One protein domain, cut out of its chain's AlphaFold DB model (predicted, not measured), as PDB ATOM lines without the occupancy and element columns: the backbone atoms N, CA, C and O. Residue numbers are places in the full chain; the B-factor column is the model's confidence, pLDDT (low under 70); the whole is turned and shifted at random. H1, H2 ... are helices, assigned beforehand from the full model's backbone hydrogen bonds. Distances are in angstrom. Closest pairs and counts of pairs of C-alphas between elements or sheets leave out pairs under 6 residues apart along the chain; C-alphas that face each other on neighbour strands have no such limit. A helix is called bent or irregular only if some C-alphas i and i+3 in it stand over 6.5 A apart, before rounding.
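AT A GLANCE: This is residues 82 to 145 of the 145 residues of an uncharacterized protein of Phytophthora rubi (UniProt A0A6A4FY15). Two helices, H2 and H3, cross at a steep tilt and make one end of an elongated model, while the short helix H1 sits by itself at the other end, on a long link with no named element. Residues 87 to 92, of which 87 to 90 belong to H1, and residues 99 to 104 of the link stick out free. The printed part has 64 residues, with three named helices in the order H1, H2, H3 and no named strand; the class is all helix. It is only just loose, close to extended, with a radius of gyration of the C-alphas of 15.7 A and spans of 41 by 24 by 23 A.

IN THESE COORDINATES: Find C-alpha 83 at (229.725, 202.511, 288.343); from there H1 runs through residues 83 to 90. Go on along residues 91 to 106 to C-alpha 107 at (211.624, 194.331, 299.265), where H2, residues 107 to 121, begins its 22.1 A. H3, residues 127 to 143, is 25.2 A long and ends with C-alpha 143 at (201.296, 185.424, 292.345). It is neither bent nor irregular, but only just: C-alphas 128 and 131 are 6.4 A apart.

HOW THE PARTS SIT: Look at Val 115 and Asp 137, whose C-alphas, 5.6 A apart, are the closest of H2 and H3. These helices touch and run opposite ways at a steep tilt of 55 degrees. H1 is apart from both. In H1 and H2 every O i to N i+4 pair is within hydrogen-bond range; in H3, 10 of 13 are.

THE WHOLE: The C-alphas of Lys 90 and Arg 125, the two farthest apart, are 42.6 A from each other. The printed part has no cut. The link from H1 to H2 is long, and that from H2 to H3 is tight. Look for low confidence at residues 144 to 145, under 70; the mean pLDDT of the printed part is 83.7.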
ATOM      1  N   TYR A  82     229.912 205.038 292.390       84.69
ATOM      2  CA  TYR A  82     229.542 203.683 292.004       84.69
ATOM      3  C   TYR A  82     229.244 203.607 290.502       84.69
ATOM      4  O   TYR A  82     228.358 204.292 289.988       84.69
ATOM      5  N   MET A  83     229.943 202.719 289.785       85.56
ATOM      6  CA  MET A  83     229.725 202.511 288.343       85.56
ATOM      7  C   MET A  83     228.292 202.071 288.025       85.56
ATOM      8  O   MET A  83     227.727 202.504 287.025       85.56
ATOM      9  N   ALA A  84     227.676 201.274 288.905       83.94
ATOM     10  CA  ALA A  84     226.272 200.890 288.782       83.94
ATOM     11  C   ALA A  84     225.346 202.119 288.739       83.94
ATOM     12  O   ALA A  84     224.435 202.166 287.917       83.94
ATOM     13  N   THR A  85     225.630 203.147 289.544       89.81
ATOM     14  CA  THR A  85     224.879 204.409 289.537       89.81
ATOM     15  C   THR A  85     225.063 205.162 288.228       89.81
ATOM     16  O   THR A  85     224.079 205.622 287.659       89.81
ATOM     17  N   LYS A  86     226.292 205.230 287.696       91.00
ATOM     18  CA  LYS A  86     226.548 205.856 286.385       91.00
ATOM     19  C   LYS A  86     225.755 205.174 285.271       91.00
ATOM     20  O   LYS A  86     225.171 205.852 284.432       91.00
ATOM     21  N   ILE A  87     225.712 203.842 285.279       93.38
ATOM     22  CA  ILE A  87     224.953 203.055 284.301       93.38
ATOM     23  C   ILE A  87     223.449 203.302 284.460       93.38
ATOM     24  O   ILE A  87     222.785 203.595 283.473       93.38
ATOM     25  N   ALA A  88     222.913 203.228 285.679       94.44
ATOM     26  CA  ALA A  88     221.493 203.453 285.938       94.44
ATOM     27  C   ALA A  88     221.045 204.849 285.475       94.44
ATOM     28  O   ALA A  88     220.089 204.962 284.710       94.44
ATOM     29  N   VAL A  89     221.798 205.892 285.841       94.50
ATOM     30  CA  VAL A  89     221.527 207.277 285.427       94.50
ATOM     31  C   VAL A  89     221.616 207.435 283.908       94.50
ATOM     32  O   VAL A  89     220.759 208.089 283.321       94.50
ATOM     33  N   LYS A  90     222.596 206.794 283.250       96.19
ATOM     34  CA  LYS A  90     222.726 206.808 281.781       96.19
ATOM     35  C   LYS A  90     221.455 206.311 281.078       96.19
ATOM     36  O   LYS A  90     221.133 206.813 280.007       96.19
ATOM     37  N   TYR A  91     220.745 205.352 281.668       97.19
ATOM     38  CA  TYR A  91     219.484 204.819 281.141       97.19
ATOM     39  C   TYR A  91     218.233 205.478 281.756       97.19
ATOM     40  O   TYR A  91     217.129 204.972 281.583       97.19
ATOM     41  N   GLY A  92     218.379 206.607 282.459       95.88
ATOM     42  CA  GLY A  92     217.253 207.356 283.028       95.88
ATOM     43  C   GLY A  92     216.654 206.744 284.299       95.88
ATOM     44  O   GLY A  92     215.533 207.082 284.671       95.88
ATOM     45  N   HIS A  93     217.372 205.846 284.977       97.12
ATOM     46  CA  HIS A  93     216.920 205.235 286.224       97.12
ATOM     47  C   HIS A  93     217.437 205.984 287.456       97.12
ATOM     48  O   HIS A  93     218.596 206.397 287.523       97.12
ATOM     49  N   LEU A  94     216.577 206.088 288.471       91.81
ATOM     50  CA  LEU A  94     216.944 206.565 289.802       91.81
ATOM     51  C   LEU A  94     217.490 205.408 290.646       91.81
ATOM     52  O   LEU A  94     216.954 204.301 290.619       91.81
ATOM     53  N   VAL A  95     218.544 205.677 291.416       89.44
ATOM     54  CA  VAL A  95     219.160 204.697 292.321       89.44
ATOM     55  C   VAL A  95     218.876 205.086 293.762       89.44
ATOM     56  O   VAL A  95     219.284 206.154 294.211       89.44
ATOM     57  N   PHE A  96     218.211 204.192 294.489       88.75
ATOM     58  CA  PHE A  96     217.953 204.333 295.919       88.75
ATOM     59  C   PHE A  96     218.938 203.480 296.714       88.75
ATOM     60  O   PHE A  96     219.069 202.279 296.475       88.75
ATOM     61  N   PHE A  97     219.624 204.103 297.671       86.12
ATOM     62  CA  PHE A  97     220.531 203.414 298.582       86.12
ATOM     63  C   PHE A  97     219.815 203.109 299.893       86.12
ATOM     64  O   PHE A  97     219.210 203.990 300.500       86.12
ATOM     65  N   THR A  98     219.917 201.866 300.355       84.25
ATOM     66  CA  THR A  98     219.505 201.495 301.711       84.25
ATOM     67  C   THR A  98     220.682 201.635 302.674       84.25
ATOM     68  O   THR A  98     221.805 201.294 302.286       84.25
ATOM     69  N   PRO A  99     220.457 202.056 303.931       83.56
ATOM     70  CA  PRO A  99     221.496 202.062 304.952       83.56
ATOM     71  C   PRO A  99     222.173 200.690 305.107       83.56
ATOM     72  O   PRO A  99     221.528 199.649 304.913       83.56
ATOM     73  N   PRO A 100     223.464 200.659 305.474       79.56
ATOM     74  CA  PRO A 100     224.171 199.410 305.717       79.56
ATOM     75  C   PRO A 100     223.482 198.597 306.823       79.56
ATOM     76  O   PRO A 100     222.917 199.147 307.764       79.56
ATOM     77  N   TYR A 101     223.539 197.268 306.701       79.19
ATOM     78  CA  TYR A 101     222.942 196.308 307.644       79.19
ATOM     79  C   TYR A 101     221.421 196.400 307.823       79.19
ATOM     80  O   TYR A 101     220.888 195.840 308.783       79.19
ATOM     81  N   HIS A 102     220.710 197.021 306.876       80.38
ATOM     82  CA  HIS A 102     219.255 197.153 306.926       80.38
ATOM     83  C   HIS A 102     218.529 196.405 305.782       80.38
ATOM     84  O   HIS A 102     217.735 197.007 305.055       80.38
ATOM     85  N   PRO A 103     218.746 195.077 305.611       78.25
ATOM     86  CA  PRO A 103     218.150 194.296 304.518       78.25
ATOM     87  C   PRO A 103     216.615 194.257 304.574       78.25
ATOM     88  O   PRO A 103     215.964 194.051 303.559       78.25
ATOM     89  N   SER A 104     216.014 194.525 305.736       79.19
ATOM     90  CA  SER A 104     214.558 194.634 305.887       79.19
ATOM     91  C   SER A 104     213.929 195.794 305.108       79.19
ATOM     92  O   SER A 104     212.724 195.778 304.901       79.19
ATOM     93  N   LEU A 105     214.719 196.779 304.656       81.88
ATOM     94  CA  LEU A 105     214.244 197.858 303.779       81.88
ATOM     95  C   LEU A 105     214.321 197.494 302.293       81.88
ATOM     96  O   LEU A 105     213.944 198.305 301.455       81.88
ATOM     97  N   GLN A 106     214.830 196.308 301.950       85.69
ATOM     98  CA  GLN A 106     214.946 195.847 300.573       85.69
ATOM     99  C   GLN A 106     213.820 194.843 300.281       85.69
ATOM    100  O   GLN A 106     213.915 193.692 300.709       85.69
ATOM    101  N   PRO A 107     212.768 195.215 299.521       86.19
ATOM    102  CA  PRO A 107     211.624 194.331 299.265       86.19
ATOM    103  C   PRO A 107     212.008 192.990 298.624       86.19
ATOM    104  O   PRO A 107     211.336 191.978 298.815       86.19
ATOM    105  N   ILE A 108     213.128 192.956 297.897       87.38
ATOM    106  CA  ILE A 108     213.669 191.736 297.294       87.38
ATOM    107  C   ILE A 108     214.034 190.667 298.338       87.38
ATOM    108  O   ILE A 108     213.947 189.479 298.038       87.38
ATOM    109  N   GLU A 109     214.380 191.046 299.570       87.88
ATOM    110  CA  GLU A 109     214.658 190.095 300.655       87.88
ATOM    111  C   GLU A 109     213.389 189.357 301.108       87.88
ATOM    112  O   GLU A 109     213.445 188.164 301.406       87.88
ATOM    113  N   LEU A 110     212.223 190.016 301.067       85.25
ATOM    114  CA  LEU A 110     210.926 189.376 301.333       85.25
ATOM    115  C   LEU A 110     210.579 188.357 300.242       85.25
ATOM    116  O   LEU A 110     210.160 187.228 300.525       85.25
ATOM    117  N   PHE A 111     210.819 188.731 298.983       87.62
ATOM    118  CA  PHE A 111     210.641 187.833 297.846       87.62
ATOM    119  C   PHE A 111     211.559 186.606 297.961       87.62
ATOM    120  O   PHE A 111     211.100 185.468 297.845       87.62
ATOM    121  N   TRP A 112     212.843 186.818 298.273       87.25
ATOM    122  CA  TRP A 112     213.793 185.729 298.496       87.25
ATOM    123  C   TRP A 112     213.419 184.841 299.675       87.25
ATOM    124  O   TRP A 112     213.596 183.627 299.579       87.25
ATOM    125  N   GLY A 113     212.891 185.411 300.759       86.12
ATOM    126  CA  GLY A 113     212.350 184.642 301.874       86.12
ATOM    127  C   GLY A 113     211.278 183.661 301.399       86.12
ATOM    128  O   GLY A 113     211.370 182.462 301.661       86.12
ATOM    129  N   THR A 114     210.299 184.148 300.635       85.81
ATOM    130  CA  THR A 114     209.192 183.327 300.116       85.81
ATOM    131  C   THR A 114     209.688 182.183 299.231       85.81
ATOM    132  O   THR A 114     209.281 181.033 299.409       85.81
ATOM    133  N   VAL A 115     210.606 182.477 298.304       86.31
ATOM    134  CA  VAL A 115     211.201 181.466 297.415       86.31
ATOM    135  C   VAL A 115     211.974 180.419 298.221       86.31
ATOM    136  O   VAL A 115     211.758 179.220 298.042       86.31
ATOM    137  N   LYS A 116     212.827 180.847 299.158       82.50
ATOM    138  CA  LYS A 116     213.625 179.937 299.996       82.50
ATOM    139  C   LYS A 116     212.751 179.049 300.873       82.50
ATOM    140  O   LYS A 116     213.035 177.861 300.972       82.50
ATOM    141  N   ASN A 117     211.672 179.579 301.444       85.50
ATOM    142  CA  ASN A 117     210.744 178.788 302.252       85.50
ATOM    143  C   ASN A 117     210.076 177.669 301.438       85.50
ATOM    144  O   ASN A 117     209.824 176.592 301.972       85.50
ATOM    145  N   ARG A 118     209.807 177.881 300.145       84.69
ATOM    146  CA  ARG A 118     209.256 176.836 299.263       84.69
ATOM    147  C   ARG A 118     210.287 175.781 298.898       84.69
ATOM    148  O   ARG A 118     209.982 174.596 298.981       84.69
ATOM    149  N   ILE A 119     211.503 176.210 298.571       83.69
ATOM    150  CA  ILE A 119     212.621 175.297 298.311       83.69
ATOM    151  C   ILE A 119     212.931 174.466 299.563       83.69
ATOM    152  O   ILE A 119     213.195 173.278 299.454       83.69
ATOM    153  N   ALA A 120     212.853 175.050 300.760       83.75
ATOM    154  CA  ALA A 120     213.068 174.324 302.009       83.75
ATOM    155  C   ALA A 120     211.994 173.252 302.270       83.75
ATOM    156  O   ALA A 120     212.309 172.206 302.830       83.75
ATOM    157  N   LYS A 121     210.742 173.492 301.851       84.50
ATOM    158  CA  LYS A 121     209.648 172.509 301.963       84.50
ATOM    159  C   LYS A 121     209.819 171.316 301.022       84.50
ATOM    160  O   LYS A 121     209.351 170.232 301.346       84.50
ATOM    161  N   ASP A 122     210.453 171.516 299.872       81.19
ATOM    162  CA  ASP A 122     210.699 170.461 298.887       81.19
ATOM    163  C   ASP A 122     212.034 170.716 298.160       81.19
ATOM    164  O   ASP A 122     212.065 171.349 297.093       81.19
ATOM    165  N   PRO A 123     213.155 170.302 298.781       83.81
ATOM    166  CA  PRO A 123     214.489 170.639 298.311       83.81
ATOM    167  C   PRO A 123     214.877 169.851 297.051       83.81
ATOM    168  O   PRO A 123     214.654 168.639 296.968       83.81
ATOM    169  N   PRO A 124     215.521 170.499 296.061       79.62
ATOM    170  CA  PRO A 124     215.993 169.824 294.859       79.62
ATOM    171  C   PRO A 124     217.111 168.831 295.196       79.62
ATOM    172  O   PRO A 124     218.040 169.142 295.940       79.62
ATOM    173  N   ARG A 125     217.051 167.638 294.597       78.75
ATOM    174  CA  ARG A 125     218.021 166.554 294.846       78.75
ATOM    175  C   ARG A 125     219.364 166.772 294.149       78.75
ATOM    176  O   ARG A 125     220.359 166.170 294.533       78.75
ATOM    177  N   THR A 126     219.395 167.601 293.106       78.19
ATOM    178  CA  THR A 126     220.590 167.853 292.291       78.19
ATOM    179  C   THR A 126     220.660 169.308 291.838       78.19
ATOM    180  O   THR A 126     219.646 169.993 291.707       78.19
ATOM    181  N   VAL A 127     221.862 169.784 291.508       73.19
ATOM    182  CA  VAL A 127     222.061 171.131 290.940       73.19
ATOM    183  C   VAL A 127     221.362 171.320 289.587       73.19
ATOM    184  O   VAL A 127     220.956 172.426 289.251       73.19
ATOM    185  N   ALA A 128     221.154 170.240 288.825       71.94
ATOM    186  CA  ALA A 128     220.417 170.286 287.562       71.94
ATOM    187  C   ALA A 128     218.917 170.562 287.771       71.94
ATOM    188  O   ALA A 128     218.276 171.195 286.938       71.94
ATOM    189  N   THR A 129     218.360 170.122 288.904       73.00
ATOM    190  CA  THR A 129     216.947 170.336 289.252       73.00
ATOM    191  C   THR A 129     216.716 171.625 290.040       73.00
ATOM    192  O   THR A 129     215.587 172.108 290.094       73.00
ATOM    193  N   SER A 130     217.768 172.243 290.589       73.62
ATOM    194  CA  SER A 130     217.648 173.468 291.390       73.62
ATOM    195  C   SER A 130     217.321 174.713 290.561       73.62
ATOM    196  O   SER A 130     216.501 175.524 290.986       73.62
ATOM    197  N   SER A 131     217.909 174.859 289.368       76.81
ATOM    198  CA  SER A 131     217.678 176.026 288.502       76.81
ATOM    199  C   SER A 131     216.233 176.100 287.969       76.81
ATOM    200  O   SER A 131     215.575 177.122 288.193       76.81
ATOM    201  N   PRO A 132     215.659 175.022 287.386       81.81
ATOM    202  CA  PRO A 132     214.249 175.009 286.989       81.81
ATOM    203  C   PRO A 132     213.304 175.236 288.173       81.81
ATOM    204  O   PRO A 132     212.312 175.958 288.053       81.81
ATOM    205  N   ARG A 133     213.637 174.665 289.338       80.44
ATOM    206  CA  ARG A 133     212.825 174.793 290.549       80.44
ATOM    207  C   ARG A 133     212.807 176.222 291.083       80.44
ATOM    208  O   ARG A 133     211.734 176.759 291.341       80.44
ATOM    209  N   CYS A 134     213.967 176.874 291.150       82.44
ATOM    210  CA  CYS A 134     214.085 178.275 291.552       82.44
ATOM    211  C   CYS A 134     213.274 179.200 290.629       82.44
ATOM    212  O   CYS A 134     212.569 180.095 291.104       82.44
ATOM    213  N   ALA A 135     213.305 178.953 289.315       84.75
ATOM    214  CA  ALA A 135     212.501 179.705 288.354       84.75
ATOM    215  C   ALA A 135     210.992 179.510 288.581       84.75
ATOM    216  O   ALA A 135     210.235 180.483 288.558       84.75
ATOM    217  N   GLN A 136     210.548 178.275 288.835       85.75
ATOM    218  CA  GLN A 136     209.143 177.979 289.121       85.75
ATOM    219  C   GLN A 136     208.675 178.615 290.438       85.75
ATOM    220  O   GLN A 136     207.619 179.250 290.466       85.75
ATOM    221  N   ASP A 137     209.466 178.506 291.504       84.38
ATOM    222  CA  ASP A 137     209.134 179.072 292.815       84.38
ATOM    223  C   ASP A 137     209.131 180.606 292.797       84.38
ATOM    224  O   ASP A 137     208.301 181.223 293.468       84.38
ATOM    225  N   SER A 138     209.983 181.218 291.966       84.62
ATOM    226  CA  SER A 138     209.981 182.662 291.709       84.62
ATOM    227  C   SER A 138     208.712 183.121 290.984       84.62
ATOM    228  O   SER A 138     208.151 184.155 291.340       84.62
ATOM    229  N   ARG A 139     208.217 182.361 289.992       87.38
ATOM    230  CA  ARG A 139     206.939 182.675 289.315       87.38
ATOM    231  C   ARG A 139     205.780 182.639 290.302       87.38
ATOM    232  O   ARG A 139     205.084 183.634 290.455       87.38
ATOM    233  N   ARG A 140     205.681 181.556 291.075       83.12
ATOM    234  CA  ARG A 140     204.662 181.406 292.122       83.12
ATOM    235  C   ARG A 140     204.760 182.483 293.203       83.12
ATOM    236  O   ARG A 140     203.794 182.746 293.898       83.12
ATOM    237  N   ALA A 141     205.945 183.058 293.447       81.06
ATOM    238  CA  ALA A 141     206.130 184.078 294.487       81.06
ATOM    239  C   ALA A 141     205.556 185.427 294.059       81.06
ATOM    240  O   ALA A 141     205.091 186.168 294.915       81.06
ATOM    241  N   ARG A 142     205.520 185.701 292.748       78.25
ATOM    242  CA  ARG A 142     204.862 186.889 292.188       78.25
ATOM    243  C   ARG A 142     203.338 186.830 292.282       78.25
ATOM    244  O   ARG A 142     202.717 187.876 292.313       78.25
ATOM    245  N   GLU A 143     202.755 185.633 292.314       77.06
ATOM    246  CA  GLU A 143     201.296 185.424 292.345       77.06
ATOM    247  C   GLU A 143     200.697 185.539 293.759       77.06
ATOM    248  O   GLU A 143     199.495 185.723 293.907       77.06
ATOM    249  N   THR A 144     201.525 185.420 294.799       64.19
ATOM    250  CA  THR A 144     201.125 185.484 296.222       64.19
ATOM    251  C   THR A 144     201.443 186.818 296.908       64.19
ATOM    252  O   THR A 144     201.247 186.917 298.116       64.19
ATOM    253  N   GLY A 145     202.016 187.779 296.178       54.00
ATOM    254  CA  GLY A 145     202.461 189.076 296.701       54.00
ATOM    255  C   GLY A 145     201.435 190.177 296.516       54.00
ATOM    256  O   GLY A 145     200.735 190.145 295.482       54.00
TER     257      GLY A 145